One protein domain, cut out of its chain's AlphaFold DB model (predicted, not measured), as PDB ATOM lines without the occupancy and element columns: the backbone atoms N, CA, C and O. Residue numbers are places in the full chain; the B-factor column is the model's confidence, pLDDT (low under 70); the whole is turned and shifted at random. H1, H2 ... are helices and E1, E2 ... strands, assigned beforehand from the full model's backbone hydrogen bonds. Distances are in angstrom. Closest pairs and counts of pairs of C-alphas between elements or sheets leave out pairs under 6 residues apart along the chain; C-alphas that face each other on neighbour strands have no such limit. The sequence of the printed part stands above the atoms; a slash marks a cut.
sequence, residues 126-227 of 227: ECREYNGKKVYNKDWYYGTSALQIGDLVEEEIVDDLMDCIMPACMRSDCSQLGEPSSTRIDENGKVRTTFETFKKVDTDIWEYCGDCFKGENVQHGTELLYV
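What this domain is: This is residues 126 to 227 of the 227 residues of an uncharacterized protein of Schaedlerella arabinosiphila (UniProt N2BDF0). A long, twisted hairpin, E7 and E8, runs through the middle of an elongated domain, with short strands added along both sides: E3, E2 and E1 in turn beyond E8, and E6 and the E4 and E5 hairpin beside E7. The one named helix, H1, packs on one face of this sheet. The printed part has 102 residues with one named helix and eight named strands; along the chain H1 follows E3 and comes before E4; the class is mostly strand, and the strands make one branched sheet in which E7 has three neighbours, E5, E6 and E8, and in which E2 and E3 are parallel and the other neighbour pairs antiparallel. The whole is compact, with a radius of gyration of the C-alphas of 13.8 A, and spans 43 by 28 by 24 A.

How they stand to each other: E1, residues 128 to 130, and E2, residues 133 to 136, form an antiparallel hairpin, with N 130 and O 133 2.9 A apart. E3, residues 152 to 154, is on the other side of E2 and parallel to it, with N 136 and O 152 2.8 A apart. E3 is also the antiparallel neighbour of E8, residues 205 to 213, with N 153 and O 206 2.8 A apart. H1, residues 155 to 164, is on the sheet at a height of 9.4 A. It lies over E7, residues 191 to 202, and runs along it at 17 degrees on the local plane. The closest C-alphas of H1 and E8 are those of Glu 155 and Ile 205, 5.8 A apart. In H1 every O i to N i+4 pair is within hydrogen-bond range. E4, residues 169 to 171, and E5, residues 174 to 176, form a hairpin, with N 176 and O 169 2.8 A apart. E5 and E6, residues 182 to 185, lie on one side of E7, with N 175 and O 198 2.8 A apart and N 184 and O 192 2.9 A apart. E8 is on the other side of E7, with N 195 and O 212 2.8 A apart. E6, E7 and E8 are a meander, each strand the antiparallel neighbour of the one before.

Where its parts are: E1 begins at C-alpha 128, (155.368, 129.275, 183.448). H1 is 14.4 A long. E7 is 33.1 A long, from C-alpha 191 at (170.850, 162.320, 170.074). E8, 21.7 A long, bends by 69 degrees at residue 210 and ends at C-alpha 213, (166.507, 155.987, 177.038).

The domain as a whole: The two C-alphas farthest apart, those of Glu 126 and Asn 188, are 44.5 A apart. The sheet is strongly twisted. The printed part has no cut. The link from E2 to E3, 15 residues, is long; the other links are tight. Residues 184 to 185 of E6 pair antiparallel with residues 222 to 223. The mean pLDDT of the printed part is 94.1, and residues 225 to 227 are under 70.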
ATOM      1  N   GLU A 126     159.677 123.619 180.620       95.50
ATOM      2  CA  GLU A 126     158.428 124.330 180.363       95.50
ATOM      3  C   GLU A 126     158.447 125.716 181.017       95.50
ATOM      4  O   GLU A 126     158.854 125.887 182.168       95.50
ATOM      5  N   CYS A 127     158.009 126.720 180.263       96.94
ATOM      6  CA  CYS A 127     157.814 128.061 180.789       96.94
ATOM      7  C   CYS A 127     156.544 128.121 181.636       96.94
ATOM      8  O   CYS A 127     155.509 127.570 181.254       96.94
ATOM      9  N   ARG A 128     156.586 128.886 182.727       96.31
ATOM     10  CA  ARG A 128     155.368 129.275 183.448       96.31
ATOM     11  C   ARG A 128     154.534 130.255 182.616       96.31
ATOM     12  O   ARG A 128     155.034 130.915 181.702       96.31
ATOM     13  N   GLU A 129     153.260 130.377 182.965       97.06
ATOM     14  CA  GLU A 129     152.329 131.318 182.342       97.06
ATOM     15  C   GLU A 129     151.901 132.393 183.346       97.06
ATOM     16  O   GLU A 129     151.640 132.101 184.514       97.06
ATOM     17  N   TYR A 130     151.803 133.638 182.884       97.38
ATOM     18  CA  TYR A 130     151.267 134.763 183.641       97.38
ATOM     19  C   TYR A 130     150.340 135.590 182.751       97.38
ATOM     20  O   TYR A 130     150.746 136.072 181.693       97.38
ATOM     21  N   ASN A 131     149.080 135.749 183.164       95.25
ATOM     22  CA  ASN A 131     148.049 136.482 182.415       95.25
ATOM     23  C   ASN A 131     147.928 136.056 180.935       95.25
ATOM     24  O   ASN A 131     147.781 136.902 180.051       95.25
ATOM     25  N   GLY A 132     148.011 134.751 180.653       95.31
ATOM     26  CA  GLY A 132     147.929 134.212 179.290       95.31
ATOM     27  C   GLY A 132     149.179 134.443 178.433       95.31
ATOM     28  O   GLY A 132     149.147 134.190 177.230       95.31
ATOM     29  N   LYS A 133     150.274 134.943 179.022       96.12
ATOM     30  CA  LYS A 133     151.578 135.092 178.370       96.12
ATOM     31  C   LYS A 133     152.592 134.122 178.966       96.12
ATOM     32  O   LYS A 133     152.651 133.924 180.177       96.12
ATOM     33  N   LYS A 134     153.439 133.575 178.098       97.12
ATOM     34  CA  LYS A 134     154.607 132.781 178.477       97.12
ATOM     35  C   LYS A 134     155.619 133.661 179.220       97.12
ATOM     36  O   LYS A 134     155.919 134.757 178.753       97.12
ATOM     37  N   VAL A 135     156.149 133.172 180.339       98.25
ATOM     38  CA  VAL A 135     157.286 133.781 181.044       98.25
ATOM     39  C   VAL A 135     158.525 132.942 180.759       98.25
ATOM     40  O   VAL A 135     158.600 131.789 181.180       98.25
ATOM     41  N   TYR A 136     159.469 133.490 180.000       98.06
ATOM     42  CA  TYR A 136     160.677 132.776 179.599       98.06
ATOM     43  C   TYR A 136     161.595 132.534 180.795       98.06
ATOM     44  O   TYR A 136     161.969 133.475 181.492       98.06
ATOM     45  N   ASN A 137     161.951 131.268 181.001       97.50
ATOM     46  CA  ASN A 137     163.018 130.843 181.905       97.50
ATOM     47  C   ASN A 137     164.372 130.852 181.168       97.50
ATOM     48  O   ASN A 137     164.424 131.087 179.955       97.50
ATOM     49  N   LYS A 138     165.470 130.580 181.884       95.38
ATOM     50  CA  LYS A 138     166.828 130.589 181.309       95.38
ATOM     51  C   LYS A 138     167.006 129.683 180.091       95.38
ATOM     52  O   LYS A 138     167.717 130.069 179.169       95.38
ATOM     53  N   ASP A 139     166.339 128.530 180.038       94.75
ATOM     54  CA  ASP A 139     166.478 127.600 178.911       94.75
ATOM     55  C   ASP A 139     165.922 128.212 177.609       94.75
ATOM     56  O   ASP A 139     166.394 127.906 176.517       94.75
ATOM     57  N   TRP A 140     164.937 129.110 177.711       96.06
ATOM     58  CA  TRP A 140     164.340 129.804 176.566       96.06
ATOM     59  C   TRP A 140     164.990 131.160 176.254       96.06
ATOM     60  O   TRP A 140     164.593 131.813 175.284       96.06
ATOM     61  N   TYR A 141     165.964 131.609 177.048       95.75
ATOM     62  CA  TYR A 141     166.594 132.914 176.880       95.75
ATOM     63  C   TYR A 141     167.818 132.837 175.959       95.75
ATOM     64  O   TYR A 141     168.868 132.322 176.328       95.75
ATOM     65  N   TYR A 142     167.696 133.410 174.759       94.50
ATOM     66  CA  TYR A 142     168.762 133.459 173.747       94.50
ATOM     67  C   TYR A 142     169.256 134.893 173.478       94.50
ATOM     68  O   TYR A 142     169.650 135.232 172.360       94.50
ATOM     69  N   GLY A 143     169.229 135.741 174.510       93.50
ATOM     70  CA  GLY A 143     169.599 137.157 174.436       93.50
ATOM     71  C   GLY A 143     168.425 138.086 174.112       93.50
ATOM     72  O   GLY A 143     167.354 137.644 173.691       93.50
ATOM     73  N   THR A 144     168.632 139.395 174.289       94.12
ATOM     74  CA  THR A 144     167.595 140.422 174.066       94.12
ATOM     75  C   THR A 144     167.123 140.481 172.615       94.12
ATOM     76  O   THR A 144     165.944 140.712 172.373       94.12
ATOM     77  N   SER A 145     167.983 140.145 171.647       94.06
ATOM     78  CA  SER A 145     167.602 140.014 170.233       94.06
ATOM     79  C   SER A 145     166.531 138.944 169.980       94.06
ATOM     80  O   SER A 145     165.854 139.005 168.962       94.06
ATOM     81  N   ALA A 146     166.355 137.969 170.880       96.31
ATOM     82  CA  ALA A 146     165.294 136.960 170.799       96.31
ATOM     83  C   ALA A 146     164.028 137.337 171.600       96.31
ATOM     84  O   ALA A 146     163.105 136.526 171.704       96.31
ATOM     85  N   LEU A 147     163.963 138.556 172.146       96.94
ATOM     86  CA  LEU A 147     162.805 139.103 172.848       96.94
ATOM     87  C   LEU A 147     162.106 140.185 172.017       96.94
ATOM     88  O   LEU A 147     162.676 140.822 171.134       96.94
ATOM     89  N   GLN A 148     160.833 140.409 172.322       96.44
ATOM     90  CA  GLN A 148     160.017 141.500 171.809       96.44
ATOM     91  C   GLN A 148     159.447 142.311 172.969       96.44
ATOM     92  O   GLN A 148     159.209 141.782 174.055       96.44
ATOM     93  N   ILE A 149     159.201 143.601 172.737       97.31
ATOM     94  CA  ILE A 149     158.600 144.482 173.746       97.31
ATOM     95  C   ILE A 149     157.298 143.856 174.267       97.31
ATOM     96  O   ILE A 149     156.401 143.525 173.488       97.31
ATOM     97  N   GLY A 150     157.196 143.713 175.588       97.62
ATOM     98  CA  GLY A 150     156.056 143.092 176.262       97.62
ATOM     99  C   GLY A 150     156.189 141.588 176.520       97.62
ATOM    100  O   GLY A 150     155.244 141.004 177.068       97.62
ATOM    101  N   ASP A 151     157.304 140.964 176.129       98.25
ATOM    102  CA  ASP A 151     157.669 139.612 176.552       98.25
ATOM    103  C   ASP A 151     158.001 139.576 178.043       98.25
ATOM    104  O   ASP A 151     158.560 140.528 178.592       98.25
ATOM    105  N   LEU A 152     157.665 138.458 178.684       98.62
ATOM    106  CA  LEU A 152     157.902 138.244 180.104       98.62
ATOM    107  C   LEU A 152     159.074 137.291 180.311       98.62
ATOM    108  O   LEU A 152     159.178 136.277 179.621       98.62
ATOM    109  N   VAL A 153     159.915 137.585 181.293       98.50
ATOM    110  CA  VAL A 153     161.072 136.775 181.684       98.50
ATOM    111  C   VAL A 153     161.078 136.541 183.194       98.50
ATOM    112  O   VAL A 153     160.464 137.288 183.964       98.50
ATOM    113  N   GLU A 154     161.739 135.473 183.621       98.38
ATOM    114  CA  GLU A 154     162.009 135.211 185.034       98.38
ATOM    115  C   GLU A 154     163.077 136.161 185.587       98.38
ATOM    116  O   GLU A 154     163.987 136.576 184.870       98.38
ATOM    117  N   GLU A 155     162.965 136.501 186.872       97.56
ATOM    118  CA  GLU A 155     163.909 137.379 187.578       97.56
ATOM    119  C   GLU A 155     165.358 136.898 187.469       97.56
ATOM    120  O   GLU A 155     166.237 137.720 187.246       97.56
ATOM    121  N   GLU A 156     165.587 135.582 187.460       96.88
ATOM    122  CA  GLU A 156     166.919 134.988 187.292       96.88
ATOM    123  C   GLU A 156     167.636 135.450 186.006       96.88
ATOM    124  O   GLU A 156     168.856 135.564 185.985       96.88
ATOM    125  N   ILE A 157     166.897 135.731 184.922       96.75
ATOM    126  CA  ILE A 157     167.483 136.267 183.682       96.75
ATOM    127  C   ILE A 157     167.921 137.716 183.886       96.75
ATOM    128  O   ILE A 157     168.978 138.117 183.405       96.75
ATOM    129  N   VAL A 158     167.103 138.522 184.565       96.19
ATOM    130  CA  VAL A 158     167.417 139.933 184.808       96.19
ATOM    131  C   VAL A 158     168.597 140.047 185.764       96.19
ATOM    132  O   VAL A 158     169.504 140.825 185.487       96.19
ATOM    133  N   ASP A 159     168.622 139.247 186.828       95.00
ATOM    134  CA  ASP A 159     169.719 139.216 187.795       95.00
ATOM    135  C   ASP A 159     171.051 138.866 187.113       95.00
ATOM    136  O   ASP A 159     172.001 139.642 187.215       95.00
ATOM    137  N   ASP A 160     171.092 137.801 186.300       93.69
ATOM    138  CA  ASP A 160     172.281 137.426 185.519       93.69
ATOM    139  C   ASP A 160     172.793 138.583 184.639       93.69
ATOM    140  O   ASP A 160     173.999 138.836 184.561       93.69
ATOM    141  N   LEU A 161     171.888 139.308 183.970       92.81
ATOM    142  CA  LEU A 161     172.252 140.440 183.112       92.81
ATOM    143  C   LEU A 161     172.798 141.629 183.916       92.81
ATOM    144  O   LEU A 161     173.736 142.287 183.461       92.81
ATOM    145  N   MET A 162     172.224 141.914 185.087       92.88
ATOM    146  CA  MET A 162     172.665 143.014 185.955       92.88
ATOM    147  C   MET A 162     173.983 142.693 186.673       92.88
ATOM    148  O   MET A 162     174.757 143.609 186.955       92.88
ATOM    149  N   ASP A 163     174.266 141.414 186.921       92.06
ATOM    150  CA  ASP A 163     175.500 140.956 187.564       92.06
ATOM    151  C   ASP A 163     176.695 140.881 186.595       92.06
ATOM    152  O   ASP A 163     177.850 140.916 187.030       92.06
ATOM    153  N   CYS A 164     176.454 140.839 185.278       87.19
ATOM    154  CA  CYS A 164     177.517 140.820 184.269       87.19
ATOM    155  C   CYS A 164     178.293 142.147 184.182       87.19
ATOM    156  O   CYS A 164     179.520 142.150 184.057       87.19
ATOM    157  N   ILE A 165     177.586 143.280 184.213       84.06
ATOM    158  CA  ILE A 165     178.146 144.629 184.052       84.06
ATOM    159  C   ILE A 165     177.363 145.637 184.891       84.06
ATOM    160  O   ILE A 165     176.145 145.544 184.994       84.06
ATOM    161  N   MET A 166     178.051 146.646 185.445       89.00
ATOM    162  CA  MET A 166     177.406 147.678 186.271       89.00
ATOM    163  C   MET A 166     176.205 148.295 185.535       89.00
ATOM    164  O   MET A 166     176.412 148.910 184.487       89.00
ATOM    165  N   PRO A 167     174.980 148.190 186.075       94.50
ATOM    166  CA  PRO A 167     173.780 148.592 185.356       94.50
ATOM    167  C   PRO A 167     173.713 150.105 185.146       94.50
ATOM    168  O   PRO A 167     174.120 150.900 186.002       94.50
ATOM    169  N   ALA A 168     173.143 150.533 184.018       95.81
ATOM    170  CA  ALA A 168     172.938 151.952 183.738       95.81
ATOM    171  C   ALA A 168     171.847 152.558 184.639       95.81
ATOM    172  O   ALA A 168     171.926 153.737 185.011       95.81
ATOM    173  N   CYS A 169     170.844 151.753 184.998       95.88
ATOM    174  CA  CYS A 169     169.785 152.060 185.954       95.88
ATOM    175  C   CYS A 169     169.364 150.768 186.665       95.88
ATOM    176  O   CYS A 169     169.273 149.727 186.023       95.88
ATOM    177  N   MET A 170     169.100 150.827 187.970       94.75
ATOM    178  CA  MET A 170     168.692 149.662 188.759       94.75
ATOM    179  C   MET A 170     167.540 150.047 189.686       94.75
ATOM    180  O   MET A 170     167.745 150.513 190.809       94.75
ATOM    181  N   ARG A 171     166.313 149.930 189.178       95.69
ATOM    182  CA  ARG A 171     165.063 150.151 189.915       95.69
ATOM    183  C   ARG A 171     164.037 149.116 189.475       95.69
ATOM    184  O   ARG A 171     164.041 148.691 188.328       95.69
ATOM    185  N   SER A 172     163.094 148.770 190.345       94.75
ATOM    186  CA  SER A 172     162.048 147.796 190.006       94.75
ATOM    187  C   SER A 172     161.203 148.207 188.797       94.75
ATOM    188  O   SER A 172     160.746 147.353 188.055       94.75
ATOM    189  N   ASP A 173     160.982 149.502 188.576       96.44
ATOM    190  CA  ASP A 173     160.222 150.027 187.439       96.44
ATOM    191  C   ASP A 173     161.077 150.258 186.178       96.44
ATOM    192  O   ASP A 173     160.524 150.570 185.121       96.44
ATOM    193  N   CYS A 174     162.406 150.136 186.285       97.38
ATOM    194  CA  CYS A 174     163.375 150.399 185.223       97.38
ATOM    195  C   CYS A 174     164.762 149.846 185.618       97.38
ATOM    196  O   CYS A 174     165.532 150.510 186.324       97.38
ATOM    197  N   SER A 175     165.079 148.644 185.140       97.19
ATOM    198  CA  SER A 175     166.408 148.030 185.213       97.19
ATOM    199  C   SER A 175     167.020 148.002 183.820       97.19
ATOM    200  O   SER A 175     166.392 147.518 182.879       97.19
ATOM    201  N   GLN A 176     168.225 148.546 183.678       97.38
ATOM    202  CA  GLN A 176     168.886 148.750 182.392       97.38
ATOM    203  C   GLN A 176     170.293 148.181 182.421       97.38
ATOM    204  O   GLN A 176     171.060 148.492 183.340       97.38
ATOM    205  N   LEU A 177     170.634 147.408 181.388       95.38
ATOM    206  CA  LEU A 177     171.987 146.883 181.207       95.38
ATOM    207  C   LEU A 177     173.013 148.026 181.205       95.38
ATOM    208  O   LEU A 177     172.707 149.170 180.866       95.38
ATOM    209  N   GLY A 178     174.239 147.720 181.626       92.88
ATOM    210  CA  GLY A 178     175.314 148.708 181.729       92.88
ATOM    211  C   GLY A 178     175.802 149.255 180.391       92.88
ATOM    212  O   GLY A 178     176.206 150.418 180.302       92.88
ATOM    213  N   GLU A 179     175.762 148.423 179.354       91.31
ATOM    214  CA  GLU A 179     176.236 148.765 178.021       91.31
ATOM    215  C   GLU A 179     175.124 149.423 177.195       91.31
ATOM    216  O   GLU A 179     173.992 148.933 177.174       91.31
ATOM    217  N   PRO A 180     175.437 150.528 176.500       92.56
ATOM    218  CA  PRO A 180     174.593 151.070 175.446       92.56
ATOM    219  C   PRO A 180     174.185 150.018 174.411       92.56
ATOM    220  O   PRO A 180     175.053 149.400 173.800       92.56
ATOM    221  N   SER A 181     172.887 149.882 174.147       88.56
ATOM    222  CA  SER A 181     172.380 149.058 173.039       88.56
ATOM    223  C   SER A 181     172.393 149.813 171.719       88.56
ATOM    224  O   SER A 181     172.803 149.271 170.696       88.56
ATOM    225  N   SER A 182     171.947 151.072 171.726       90.56
ATOM    226  CA  SER A 182     171.857 151.894 170.520       90.56
ATOM    227  C   SER A 182     171.846 153.392 170.852       90.56
ATOM    228  O   SER A 182     172.215 153.840 171.944       90.56
ATOM    229  N   THR A 183     171.487 154.201 169.862       91.56
ATOM    230  CA  THR A 183     171.280 155.638 169.976       91.56
ATOM    231  C   THR A 183     170.038 156.039 169.184       91.56
ATOM    232  O   THR A 183     169.847 155.627 168.040       91.56
ATOM    233  N   ARG A 184     169.207 156.899 169.778       92.94
ATOM    234  CA  ARG A 184     167.991 157.436 169.157       92.94
ATOM    235  C   ARG A 184     167.958 158.957 169.234       92.94
ATOM    236  O   ARG A 184     168.597 159.570 170.093       92.94
ATOM    237  N   ILE A 185     167.211 159.564 168.321       93.94
ATOM    238  CA  ILE A 185     166.882 160.987 168.326       93.94
ATOM    239  C   ILE A 185     165.574 161.153 169.101       93.94
ATOM    240  O   ILE A 185     164.552 160.594 168.702       93.94
ATOM    241  N   ASP A 186     165.617 161.897 170.205       93.81
ATOM    242  CA  ASP A 186     164.428 162.207 171.006       93.81
ATOM    243  C   ASP A 186     163.517 163.251 170.331       93.81
ATOM    244  O   ASP A 186     163.839 163.826 169.287       93.81
ATOM    245  N   GLU A 187     162.370 163.535 170.944       94.44
ATOM    246  CA  GLU A 187     161.368 164.481 170.438       94.44
ATOM    247  C   GLU A 187     161.887 165.921 170.321       94.44
ATOM    248  O   GLU A 187     161.320 166.728 169.584       94.44
ATOM    249  N   ASN A 188     162.969 166.253 171.031       94.12
ATOM    250  CA  ASN A 188     163.622 167.558 170.972       94.12
ATOM    251  C   ASN A 188     164.742 167.600 169.918       94.12
ATOM    252  O   ASN A 188     165.460 168.597 169.823       94.12
ATOM    253  N   GLY A 189     164.919 166.528 169.140       92.56
ATOM    254  CA  GLY A 189     165.976 166.402 168.143       92.56
ATOM    255  C   GLY A 189     167.347 166.081 168.736       92.56
ATOM    256  O   GLY A 189     168.357 166.201 168.039       92.56
ATOM    257  N   LYS A 190     167.426 165.699 170.017       94.31
ATOM    258  CA  LYS A 190     168.694 165.384 170.674       94.31
ATOM    259  C   LYS A 190     169.018 163.904 170.531       94.31
ATOM    260  O   LYS A 190     168.231 163.024 170.861       94.31
ATOM    261  N   VAL A 191     170.252 163.652 170.116       94.19
ATOM    262  CA  VAL A 191     170.850 162.320 170.074       94.19
ATOM    263  C   VAL A 191     171.142 161.846 171.499       94.19
ATOM    264  O   VAL A 191     171.875 162.506 172.245       94.19
ATOM    265  N   ARG A 192     170.559 160.714 171.892       95.00
ATOM    266  CA  ARG A 192     170.704 160.117 173.224       95.00
ATOM    267  C   ARG A 192     170.915 158.612 173.104       95.00
ATOM    268  O   ARG A 192     170.299 157.943 172.280       95.00
ATOM    269  N   THR A 193     171.777 158.092 173.963       94.88
ATOM    270  CA  THR A 193     172.029 156.659 174.091       94.88
ATOM    271  C   THR A 193     170.852 155.949 174.752       94.88
ATOM    272  O   THR A 193     170.240 156.486 175.685       94.88
ATOM    273  N   THR A 194     170.579 154.742 174.285       95.69
ATOM    274  CA  THR A 194     169.526 153.858 174.778       95.69
ATOM    275  C   THR A 194     170.119 152.553 175.310       95.69
ATOM    276  O   THR A 194     171.285 152.239 175.058       95.69
ATOM    277  N   PHE A 195     169.342 151.859 176.138       96.56
ATOM    278  CA  PHE A 195     169.757 150.685 176.896       96.56
ATOM    279  C   PHE A 195     168.648 149.633 176.872       96.56
ATOM    280  O   PHE A 195     167.461 149.962 176.995       96.56
ATOM    281  N   GLU A 196     169.039 148.363 176.796       96.56
ATOM    282  CA  GLU A 196     168.125 147.239 176.989       96.56
ATOM    283  C   GLU A 196     167.478 147.333 178.369       96.56
ATOM    284  O   GLU A 196     168.170 147.410 179.388       96.56
ATOM    285  N   THR A 197     166.146 147.377 178.398       98.12
ATOM    286  CA  THR A 197     165.395 147.749 179.597       98.12
ATOM    287  C   THR A 197     164.374 146.691 179.989       98.12
ATOM    288  O   THR A 197     163.619 146.193 179.157       98.12
ATOM    289  N   PHE A 198     164.289 146.421 181.291       98.31
ATOM    290  CA  PHE A 198     163.284 145.570 181.917       98.31
ATOM    291  C   PHE A 198     162.546 146.333 183.021       98.31
ATOM    292  O   PHE A 198     163.107 147.227 183.659       98.31
ATOM    293  N   LYS A 199     161.293 145.959 183.289       98.31
ATOM    294  CA  LYS A 199     160.538 146.426 184.463       98.31
ATOM    295  C   LYS A 199     159.859 145.254 185.163       98.31
ATOM    296  O   LYS A 199     159.339 144.357 184.504       98.31
ATOM    297  N   LYS A 200     159.830 145.268 186.489       98.06
ATOM    298  CA  LYS A 200     159.152 144.260 187.304       98.06
ATOM    299  C   LYS A 200     157.642 144.476 187.221       98.06
ATOM    300  O   LYS A 200     157.163 145.588 187.446       98.06
ATOM    301  N   VAL A 201     156.901 143.424 186.880       97.56
ATOM    302  CA  VAL A 201     155.430 143.465 186.748       97.56
ATOM    303  C   VAL A 201     154.712 142.634 187.810       97.56
ATOM    304  O   VAL A 201     153.552 142.912 188.099       97.56
ATOM    305  N   ASP A 202     155.395 141.657 188.409       97.19
ATOM    306  CA  ASP A 202     154.948 140.903 189.587       97.19
ATOM    307  C   ASP A 202     156.174 140.275 190.289       97.19
ATOM    308  O   ASP A 202     157.324 140.496 189.899       97.19
ATOM    309  N   THR A 203     155.940 139.493 191.337       95.56
ATOM    310  CA  THR A 203     156.930 138.674 192.034       95.56
ATOM    311  C   THR A 203     157.629 137.752 191.039       95.56
ATOM    312  O   THR A 203     156.992 136.973 190.330       95.56
ATOM    313  N   ASP A 204     158.949 137.889 190.970       95.69
ATOM    314  CA  ASP A 204     159.864 137.180 190.079       95.69
ATOM    315  C   ASP A 204     159.586 137.333 188.571       95.69
ATOM    316  O   ASP A 204     160.200 136.620 187.782       95.69
ATOM    317  N   ILE A 205     158.667 138.210 188.137       98.12
ATOM    318  CA  ILE A 205     158.272 138.380 186.726       98.12
ATOM    319  C   ILE A 205     158.651 139.778 186.242       98.12
ATOM    320  O   ILE A 205     158.199 140.794 186.782       98.12
ATOM    321  N   TRP A 206     159.415 139.817 185.154       98.56
ATOM    322  CA  TRP A 206     159.875 141.044 184.517       98.56
ATOM    323  C   TRP A 206     159.390 141.124 183.072       98.56
ATOM    324  O   TRP A 206     159.307 140.114 182.382       98.56
ATOM    325  N   GLU A 207     159.061 142.326 182.609       98.56
ATOM    326  CA  GLU A 207     158.678 142.614 181.227       98.56
ATOM    327  C   GLU A 207     159.828 143.314 180.501       98.56
ATOM    328  O   GLU A 207     160.359 144.320 180.985       98.56
ATOM    329  N   TYR A 208     160.180 142.811 179.320       98.50
ATOM    330  CA  TYR A 208     161.136 143.456 178.430       98.50
ATOM    331  C   TYR A 208     160.500 144.684 177.764       98.50
ATOM    332  O   TYR A 208     159.463 144.597 177.101       98.50
ATOM    333  N   CYS A 209     161.115 145.849 177.958       98.12
ATOM    334  CA  CYS A 209     160.614 147.151 177.512       98.12
ATOM    335  C   CYS A 209     161.246 147.619 176.192       98.12
ATOM    336  O   CYS A 209     160.793 148.615 175.623       98.12
ATOM    337  N   GLY A 210     162.263 146.905 175.703       95.81
ATOM    338  CA  GLY A 210     163.031 147.282 174.524       95.81
ATOM    339  C   GLY A 210     164.189 148.225 174.835       95.81
ATOM    340  O   GLY A 210     164.655 148.349 175.972       95.81
ATOM    341  N   ASP A 211     164.612 148.919 173.789       94.19
ATOM    342  CA  ASP A 211     165.763 149.808 173.747       94.19
ATOM    343  C   ASP A 211     165.358 151.229 174.184       94.19
ATOM    344  O   ASP A 211     164.991 152.080 173.371       94.19
ATOM    345  N   CYS A 212     165.351 151.477 175.498       96.94
ATOM    346  CA  CYS A 212     164.806 152.705 176.088       96.94
ATOM    347  C   CYS A 212     165.906 153.706 176.450       96.94
ATOM    348  O   CYS A 212     167.043 153.340 176.751       96.94
ATOM    349  N   PHE A 213     165.575 154.996 176.503       97.12
ATOM    350  CA  PHE A 213     166.507 155.987 177.038       97.12
ATOM    351  C   PHE A 213     166.829 155.731 178.516       97.12
ATOM    352  O   PHE A 213     166.038 155.157 179.268       97.12
ATOM    353  N   LYS A 214     168.004 156.194 178.958       96.69
ATOM    354  CA  LYS A 214     168.446 156.022 180.348       96.69
ATOM    355  C   LYS A 214     167.405 156.534 181.357       96.69
ATOM    356  O   LYS A 214     167.070 157.718 181.341       96.69
ATOM    357  N   GLY A 215     166.986 155.665 182.277       96.50
ATOM    358  CA  GLY A 215     166.013 155.949 183.337       96.50
ATOM    359  C   GLY A 215     164.544 155.895 182.905       96.50
ATOM    360  O   GLY A 215     163.669 156.177 183.725       96.50
ATOM    361  N   GLU A 216     164.274 155.535 181.651       97.31
ATOM    362  CA  GLU A 216     162.940 155.414 181.062       97.31
ATOM    363  C   GLU A 216     162.630 153.934 180.765       97.31
ATOM    364  O   GLU A 216     163.539 153.115 180.667       97.31
ATOM    365  N   ASN A 217     161.350 153.569 180.646       97.00
ATOM    366  CA  ASN A 217     160.895 152.181 180.444       97.00
ATOM    367  C   ASN A 217     159.885 152.035 179.291       97.00
ATOM    368  O   ASN A 217     159.079 151.102 179.261       97.00
ATOM    369  N   VAL A 218     159.922 152.984 178.357       96.88
ATOM    370  CA  VAL A 218     159.142 152.979 177.121       96.88
ATOM    371  C   VAL A 218     160.091 153.323 175.983       96.88
ATOM    372  O   VAL A 218     160.755 154.358 176.027       96.88
ATOM    373  N   GLN A 219     160.150 152.469 174.964       95.50
ATOM    374  CA  GLN A 219     160.921 152.748 173.761       95.50
ATOM    375  C   GLN A 219     160.222 153.832 172.931       95.50
ATOM    376  O   GLN A 219     159.057 153.690 172.554       95.50
ATOM    377  N   HIS A 220     160.949 154.902 172.617       94.50
ATOM    378  CA  HIS A 220     160.491 156.001 171.768       94.50
ATOM    379  C   HIS A 220     161.681 156.693 171.085       94.50
ATOM    380  O   HIS A 220     162.821 156.238 171.201       94.50
ATOM    381  N   GLY A 221     161.410 157.749 170.320       91.94
ATOM    382  CA  GLY A 221     162.396 158.398 169.461       91.94
ATOM    383  C   GLY A 221     162.668 157.649 168.151       91.94
ATOM    384  O   GLY A 221     162.243 156.509 167.937       91.94
ATOM    385  N   THR A 222     163.391 158.318 167.257       90.69
ATOM    386  CA  THR A 222     163.723 157.797 165.924       90.69
ATOM    387  C   THR A 222     165.116 157.184 165.934       90.69
ATOM    388  O   THR A 222     166.057 157.776 166.461       90.69
ATOM    389  N   GLU A 223     165.256 156.002 165.343       84.88
ATOM    390  CA  GLU A 223     166.543 155.321 165.226       84.88
ATOM    391  C   GLU A 223     167.504 156.096 164.316       84.88
ATOM    392  O   GLU A 223     167.111 156.658 163.290       84.88
ATOM    393  N   LEU A 224     168.772 156.161 164.719       80.81
ATOM    394  CA  LEU A 224     169.819 156.780 163.918       80.81
ATOM    395  C   LEU A 224     170.269 155.804 162.830       80.81
ATOM    396  O   LEU A 224     170.831 154.751 163.117       80.81
ATOM    397  N   LEU A 225     170.051 156.181 161.571       69.25
ATOM    398  CA  LEU A 225     170.631 155.481 160.431       69.25
ATOM    399  C   LEU A 225     172.128 155.806 160.384       69.25
ATOM    400  O   LEU A 225     172.509 156.926 160.037       69.25
ATOM    401  N   TYR A 226     172.974 154.847 160.755       60.22
ATOM    402  CA  TYR A 226     174.400 154.927 160.453       60.22
ATOM    403  C   TYR A 226     174.572 154.648 158.953       60.22
ATOM    404  O   TYR A 226     174.367 153.520 158.510       60.22
ATOM    405  N   VAL A 227     174.859 155.705 158.187       47.94
ATOM    406  CA  VAL A 227     175.211 155.659 156.754       47.94
ATOM    407  C   VAL A 227     176.711 155.454 156.600       47.94
ATOM    408  O   VAL A 227     177.461 156.120 157.354       47.94
TER     409      VAL A 227